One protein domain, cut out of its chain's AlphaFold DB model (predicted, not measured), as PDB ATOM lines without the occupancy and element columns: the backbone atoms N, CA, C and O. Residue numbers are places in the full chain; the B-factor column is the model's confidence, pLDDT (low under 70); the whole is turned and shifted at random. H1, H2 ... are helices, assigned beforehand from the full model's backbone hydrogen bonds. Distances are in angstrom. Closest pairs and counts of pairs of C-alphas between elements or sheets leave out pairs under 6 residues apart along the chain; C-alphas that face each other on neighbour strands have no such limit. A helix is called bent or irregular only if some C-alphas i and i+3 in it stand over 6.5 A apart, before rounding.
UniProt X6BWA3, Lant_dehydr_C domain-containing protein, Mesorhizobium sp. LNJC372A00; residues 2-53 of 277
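AT A GLANCE: This is residues 2 to 53 of the 277 residues of the protein "Lant_dehydr_C domain-containing protein" of Mesorhizobium sp. LNJC372A00 (UniProt X6BWA3). An open arch: the helix H1 stands alone as one leg, the bent helix H2 makes the other, and residues 20 to 27 bridge the wide space between their near ends. H2 bends sharply near its far end, and its short second arm H2b folds back to pack on the first arm, H2a, while H1 meets no other helix. The printed part has 52 residues with two named helices, H1 then H2, and no named strand; its class is all helix. The whole is extended, with a radius of gyration of the C-alphas of 16.8 A, and flat, spanning 38 by 31 by 16 A.

HOW THE PARTS SIT: H1, residues 2 to 19, touches no helix. H2, residues 28 to 52, was assigned as one helix by its hydrogen bonds but is bent: the C-alphas of residues 42 and 45 are 9.3 A apart. Its arms are H2a, residues 28 to 42, and H2b, residues 45 to 52. H1 is apart from both arms. H2a touches H2b with residues 36 to 40 alone; their closest C-alphas, those of Val 40 and Tyr 48, are 6.3 A apart. These arms run opposite ways at a steep tilt of 52 degrees. Every O i to N i+4 pair is within hydrogen-bond range in H1 and H2b; in H2a it is 10 of 11.

IN THESE COORDINATES: H1 begins at C-alpha 2 (34.353, -20.335, -36.731) and measures 26.0 A from first to last C-alpha. H2a begins at C-alpha 28 (55.072, -28.662, -11.123) and measures 20.5 A. H2b measures 10.3 A and ends at C-alpha 52 (55.305, -37.358, -24.703).

THE WHOLE: The two C-alphas farthest apart, those of Lys 19 and Ala 46, are 41.5 A apart. Residues 2 to 35 stand free. The link from H1 to H2, 8 residues, is short but not tight. The printed part has no cut, and no printed residue is under 70 in pLDDT.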
ATOM      1  N   ARG A   2      33.429 -19.833 -37.774       79.75
ATOM      2  CA  ARG A   2      34.353 -20.335 -36.731       79.75
ATOM      3  C   ARG A   2      35.209 -19.233 -36.098       79.75
ATOM      4  O   ARG A   2      35.185 -19.080 -34.884       79.75
ATOM      5  N   ASP A   3      35.876 -18.418 -36.912       82.62
ATOM      6  CA  ASP A   3      36.769 -17.372 -36.395       82.62
ATOM      7  C   ASP A   3      36.020 -16.317 -35.580       82.62
ATOM      8  O   ASP A   3      36.510 -15.881 -34.545       82.62
ATOM      9  N   ALA A   4      34.795 -15.966 -35.979       86.56
ATOM     10  CA  ALA A   4      33.961 -15.022 -35.239       86.56
ATOM     11  C   ALA A   4      33.571 -15.562 -33.851       86.56
ATOM     12  O   ALA A   4      33.665 -14.835 -32.863       86.56
ATOM     13  N   VAL A   5      33.200 -16.847 -33.760       88.75
ATOM     14  CA  VAL A   5      32.901 -17.505 -32.476       88.75
ATOM     15  C   VAL A   5      34.145 -17.544 -31.588       88.75
ATOM     16  O   VAL A   5      34.063 -17.199 -30.412       88.75
ATOM     17  N   MET A   6      35.300 -17.903 -32.155       88.81
ATOM     18  CA  MET A   6      36.568 -17.969 -31.421       88.81
ATOM     19  C   MET A   6      36.965 -16.602 -30.859       88.81
ATOM     20  O   MET A   6      37.277 -16.499 -29.674       88.81
ATOM     21  N   HIS A   7      36.882 -15.543 -31.668       89.56
ATOM     22  CA  HIS A   7      37.183 -14.180 -31.224       89.56
ATOM     23  C   HIS A   7      36.215 -13.705 -30.135       89.56
ATOM     24  O   HIS A   7      36.647 -13.150 -29.124       89.56
ATOM     25  N   GLN A   8      34.914 -13.956 -30.296       94.44
ATOM     26  CA  GLN A   8      33.914 -13.559 -29.305       94.44
ATOM     27  C   GLN A   8      34.104 -14.296 -27.972       94.44
ATOM     28  O   GLN A   8      34.042 -13.672 -26.907       94.44
ATOM     29  N   ALA A   9      34.332 -15.611 -28.015       93.56
ATOM     30  CA  ALA A   9      34.562 -16.422 -26.827       93.56
ATOM     31  C   ALA A   9      35.853 -15.999 -26.115       93.56
ATOM     32  O   ALA A   9      35.817 -15.706 -24.920       93.56
ATOM     33  N   ALA A  10      36.960 -15.876 -26.852       94.81
ATOM     34  CA  ALA A  10      38.243 -15.450 -26.300       94.81
ATOM     35  C   ALA A  10      38.157 -14.057 -25.662       94.81
ATOM     36  O   ALA A  10      38.665 -13.866 -24.560       94.81
ATOM     37  N   GLY A  11      37.457 -13.109 -26.294       96.19
ATOM     38  CA  GLY A  11      37.238 -11.776 -25.730       96.19
ATOM     39  C   GLY A  11      36.483 -11.811 -24.399       96.19
ATOM     40  O   GLY A  11      36.900 -11.177 -23.433       96.19
ATOM     41  N   ARG A  12      35.402 -12.597 -24.301       96.56
ATOM     42  CA  ARG A  12      34.630 -12.734 -23.050       96.56
ATOM     43  C   ARG A  12      35.410 -13.447 -21.947       96.56
ATOM     44  O   ARG A  12      35.343 -13.025 -20.796       96.56
ATOM     45  N   VAL A  13      36.149 -14.500 -22.293       96.00
ATOM     46  CA  VAL A  13      37.006 -15.222 -21.341       96.00
ATOM     47  C   VAL A  13      38.132 -14.317 -20.849       96.00
ATOM     48  O   VAL A  13      38.377 -14.274 -19.648       96.00
ATOM     49  N   ARG A  14      38.758 -13.531 -21.734       96.81
ATOM     50  CA  ARG A  14      39.794 -12.560 -21.359       96.81
ATOM     51  C   ARG A  14      39.269 -11.548 -20.346       96.81
ATOM     52  O   ARG A  14      39.856 -11.420 -19.282       96.81
ATOM     53  N   LEU A  15      38.116 -10.932 -20.616       97.31
ATOM     54  CA  LEU A  15      37.479  -9.996 -19.679       97.31
ATOM     55  C   LEU A  15      37.209 -10.624 -18.303       97.31
ATOM     56  O   LEU A  15      37.325  -9.949 -17.283       97.31
ATOM     57  N   TYR A  16      36.836 -11.907 -18.263       96.31
ATOM     58  CA  TYR A  16      36.651 -12.623 -17.004       96.31
ATOM     59  C   TYR A  16      37.980 -12.848 -16.274       96.31
ATOM     60  O   TYR A  16      38.058 -12.553 -15.085       96.31
ATOM     61  N   LEU A  17      39.014 -13.331 -16.969       96.12
ATOM     62  CA  LEU A  17      40.332 -13.603 -16.385       96.12
ATOM     63  C   LEU A  17      41.028 -12.329 -15.898       96.12
ATOM     64  O   LEU A  17      41.646 -12.353 -14.841       96.12
ATOM     65  N   ASP A  18      40.879 -11.214 -16.612       95.88
ATOM     66  CA  ASP A  18      41.442  -9.924 -16.202       95.88
ATOM     67  C   ASP A  18      40.761  -9.402 -14.923       95.88
ATOM     68  O   ASP A  18      41.392  -8.762 -14.083       95.88
ATOM     69  N   LYS A  19      39.465  -9.696 -14.751       97.50
ATOM     70  CA  LYS A  19      38.686  -9.294 -13.573       97.50
ATOM     71  C   LYS A  19      38.849 -10.250 -12.386       97.50
ATOM     72  O   LYS A  19      38.801  -9.810 -11.239       97.50
ATOM     73  N   TYR A  20      38.990 -11.545 -12.654       96.19
ATOM     74  CA  TYR A  20      39.038 -12.620 -11.665       96.19
ATOM     75  C   TYR A  20      40.159 -13.618 -12.000       96.19
ATOM     76  O   TYR A  20      39.870 -14.774 -12.331       96.19
ATOM     77  N   PRO A  21      41.437 -13.200 -11.940       96.12
ATOM     78  CA  PRO A  21      42.542 -14.093 -12.248       96.12
ATOM     79  C   PRO A  21      42.642 -15.200 -11.198       96.12
ATOM     80  O   PRO A  21      42.442 -14.975 -10.000       96.12
ATOM     81  N   SER A  22      42.998 -16.402 -11.642       94.38
ATOM     82  CA  SER A  22      43.468 -17.443 -10.739       94.38
ATOM     83  C   SER A  22      44.750 -16.965 -10.067       94.38
ATOM     84  O   SER A  22      45.714 -16.604 -10.740       94.38
ATOM     85  N   LEU A  23      44.759 -16.988  -8.735       93.50
ATOM     86  CA  LEU A  23      45.945 -16.733  -7.915       93.50
ATOM     87  C   LEU A  23      46.701 -18.029  -7.584       93.50
ATOM     88  O   LEU A  23      47.715 -18.001  -6.894       93.50
ATOM     89  N   PHE A  24      46.169 -19.172  -8.022       89.12
ATOM     90  CA  PHE A  24      46.756 -20.477  -7.768       89.12
ATOM     91  C   PHE A  24      47.848 -20.765  -8.794       89.12
ATOM     92  O   PHE A  24      47.550 -20.898  -9.980       89.12
ATOM     93  N   GLU A  25      49.081 -20.904  -8.318       87.50
ATOM     94  CA  GLU A  25      50.212 -21.390  -9.104       87.50
ATOM     95  C   GLU A  25      50.453 -22.872  -8.774       87.50
ATOM     96  O   GLU A  25      50.796 -23.194  -7.631       87.50
ATOM     97  N   PRO A  26      50.231 -23.799  -9.724       83.88
ATOM     98  CA  PRO A  26      50.432 -25.221  -9.477       83.88
ATOM     99  C   PRO A  26      51.920 -25.531  -9.295       83.88
ATOM    100  O   PRO A  26      52.725 -25.196 -10.160       83.88
ATOM    101  N   ASP A  27      52.284 -26.240  -8.220       89.56
ATOM    102  CA  ASP A  27      53.639 -26.781  -8.065       89.56
ATOM    103  C   ASP A  27      53.878 -27.876  -9.123       89.56
ATOM    104  O   ASP A  27      53.238 -28.938  -9.056       89.56
ATOM    105  N   PRO A  28      54.801 -27.675 -10.085       89.25
ATOM    106  CA  PRO A  28      55.072 -28.662 -11.123       89.25
ATOM    107  C   PRO A  28      55.511 -30.014 -10.561       89.25
ATOM    108  O   PRO A  28      55.165 -31.048 -11.132       89.25
ATOM    109  N   LYS A  29      56.198 -30.029  -9.409       90.06
ATOM    110  CA  LYS A  29      56.674 -31.262  -8.760       90.06
ATOM    111  C   LYS A  29      55.534 -32.136  -8.251       90.06
ATOM    112  O   LYS A  29      55.711 -33.342  -8.113       90.06
ATOM    113  N   VAL A  30      54.376 -31.541  -7.975       87.62
ATOM    114  CA  VAL A  30      53.173 -32.259  -7.542       87.62
ATOM    115  C   VAL A  30      52.273 -32.558  -8.738       87.62
ATOM    116  O   VAL A  30      51.794 -33.684  -8.891       87.62
ATOM    117  N   MET A  31      52.060 -31.564  -9.603       88.44
ATOM    118  CA  MET A  31      51.083 -31.644 -10.687       88.44
ATOM    119  C   MET A  31      51.522 -32.589 -11.809       88.44
ATOM    120  O   MET A  31      50.729 -33.423 -12.236       88.44
ATOM    121  N   ILE A  32      52.777 -32.513 -12.261       90.81
ATOM    122  CA  ILE A  32      53.258 -33.309 -13.401       90.81
ATOM    123  C   ILE A  32      53.182 -34.819 -13.106       90.81
ATOM    124  O   ILE A  32      52.588 -35.543 -13.913       90.81
ATOM    125  N   PRO A  33      53.665 -35.328 -11.952       89.31
ATOM    126  CA  PRO A  33      53.514 -36.746 -11.632       89.31
ATOM    127  C   PRO A  33      52.051 -37.187 -11.525       89.31
ATOM    128  O   PRO A  33      51.715 -38.296 -11.937       89.31
ATOM    129  N   ALA A  34      51.171 -36.331 -10.992       85.81
ATOM    130  CA  ALA A  34      49.742 -36.624 -10.905       85.81
ATOM    131  C   ALA A  34      49.084 -36.700 -12.293       85.81
ATOM    132  O   ALA A  34      48.359 -37.654 -12.568       85.81
ATOM    133  N   MET A  35      49.387 -35.753 -13.187       88.06
ATOM    134  CA  MET A  35      48.905 -35.756 -14.572       88.06
ATOM    135  C   MET A  35      49.417 -36.970 -15.351       88.06
ATOM    136  O   MET A  35      48.655 -37.569 -16.106       88.06
ATOM    137  N   ARG A  36      50.681 -37.367 -15.148       89.06
ATOM    138  CA  ARG A  36      51.242 -38.576 -15.765       89.06
ATOM    139  C   ARG A  36      50.489 -39.825 -15.321       89.06
ATOM    140  O   ARG A  36      50.111 -40.618 -16.177       89.06
ATOM    141  N   ARG A  37      50.244 -39.986 -14.014       85.25
ATOM    142  CA  ARG A  37      49.449 -41.111 -13.496       85.25
ATOM    143  C   ARG A  37      48.060 -41.136 -14.126       85.25
ATOM    144  O   ARG A  37      47.690 -42.158 -14.685       85.25
ATOM    145  N   LEU A  38      47.351 -40.004 -14.122       83.12
ATOM    146  CA  LEU A  38      46.012 -39.907 -14.708       83.12
ATOM    147  C   LEU A  38      46.006 -40.265 -16.204       83.12
ATOM    148  O   LEU A  38      45.169 -41.045 -16.644       83.12
ATOM    149  N   PHE A  39      46.967 -39.750 -16.977       85.88
ATOM    150  CA  PHE A  39      47.070 -40.052 -18.405       85.88
ATOM    151  C   PHE A  39      47.329 -41.541 -18.658       85.88
ATOM    152  O   PHE A  39      46.703 -42.135 -19.531       85.88
ATOM    153  N   VAL A  40      48.259 -42.145 -17.914       84.62
ATOM    154  CA  VAL A  40      48.580 -43.571 -18.056       84.62
ATOM    155  C   VAL A  40      47.381 -44.437 -17.683       84.62
ATOM    156  O   VAL A  40      47.114 -45.401 -18.388       84.62
ATOM    157  N   THR A  41      46.624 -44.073 -16.651       77.81
ATOM    158  CA  THR A  41      45.374 -44.761 -16.308       77.81
ATOM    159  C   THR A  41      44.332 -44.646 -17.424       77.81
ATOM    160  O   THR A  41      43.683 -45.629 -17.761       77.81
ATOM    161  N   GLU A  42      44.149 -43.462 -18.015       76.06
ATOM    162  CA  GLU A  42      43.101 -43.257 -19.027       76.06
ATOM    163  C   GLU A  42      43.445 -43.821 -20.413       76.06
ATOM    164  O   GLU A  42      42.549 -44.260 -21.134       76.06
ATOM    165  N   TYR A  43      44.718 -43.769 -20.815       79.25
ATOM    166  CA  TYR A  43      45.143 -44.049 -22.195       79.25
ATOM    167  C   TYR A  43      46.252 -45.102 -22.298       79.25
ATOM    168  O   TYR A  43      46.631 -45.491 -23.406       79.25
ATOM    169  N   GLY A  44      46.791 -45.567 -21.173       83.50
ATOM    170  CA  GLY A  44      47.879 -46.535 -21.112       83.50
ATOM    171  C   GLY A  44      49.274 -45.930 -21.299       83.50
ATOM    172  O   GLY A  44      49.475 -44.855 -21.875       83.50
ATOM    173  N   THR A  45      50.283 -46.677 -20.846       86.62
ATOM    174  CA  THR A  45      51.702 -46.292 -20.940       86.62
ATOM    175  C   THR A  45      52.171 -46.135 -22.386       86.62
ATOM    176  O   THR A  45      52.915 -45.207 -22.686       86.62
ATOM    177  N   ALA A  46      51.709 -46.992 -23.303       86.62
ATOM    178  CA  ALA A  46      52.094 -46.921 -24.714       86.62
ATOM    179  C   ALA A  46      51.669 -45.591 -25.363       86.62
ATOM    180  O   ALA A  46      52.463 -44.958 -26.058       86.62
ATOM    181  N   SER A  47      50.447 -45.130 -25.077       86.88
ATOM    182  CA  SER A  47      49.946 -43.834 -25.547       86.88
ATOM    183  C   SER A  47      50.725 -42.670 -24.938       86.88
ATOM    184  O   SER A  47      50.996 -41.689 -25.629       86.88
ATOM    185  N   TYR A  48      51.127 -42.782 -23.664       88.12
ATOM    186  CA  TYR A  48      51.970 -41.772 -23.018       88.12
ATOM    187  C   TYR A  48      53.317 -41.656 -23.733       88.12
ATOM    188  O   TYR A  48      53.697 -40.565 -24.157       88.12
ATOM    189  N   SER A  49      54.011 -42.781 -23.928       89.75
ATOM    190  CA  SER A  49      55.305 -42.819 -24.615       89.75
ATOM    191  C   SER A  49      55.211 -42.325 -26.059       89.75
ATOM    192  O   SER A  49      56.118 -41.646 -26.524       89.75
ATOM    193  N   MET A  50      54.111 -42.598 -26.763       89.44
ATOM    194  CA  MET A  50      53.900 -42.084 -28.119       89.44
ATOM    195  C   MET A  50      53.710 -40.561 -28.148       89.44
ATOM    196  O   MET A  50      54.218 -39.901 -29.052       89.44
ATOM    197  N   ARG A  51      52.973 -39.997 -27.181       88.94
ATOM    198  CA  ARG A  51      52.617 -38.568 -27.166       88.94
ATOM    199  C   ARG A  51      53.699 -37.681 -26.553       88.94
ATOM    200  O   ARG A  51      53.919 -36.578 -27.046       88.94
ATOM    201  N   TYR A  52      54.345 -38.142 -25.486       89.69
ATOM    202  CA  TYR A  52      55.305 -37.358 -24.703       89.69
ATOM    203  C   TYR A  52      56.721 -37.953 -24.701       89.69
ATOM    204  O   TYR A  52      57.679 -37.242 -24.409       89.69
ATOM    205  N   GLY A  53      56.895 -39.233 -25.048       88.69
ATOM    206  CA  GLY A  53      58.189 -39.910 -24.935       88.69
ATOM    207  C   GLY A  53      58.686 -39.927 -23.489       88.69
ATOM    208  O   GLY A  53      57.947 -40.292 -22.576       88.69
TER     209      GLY A  53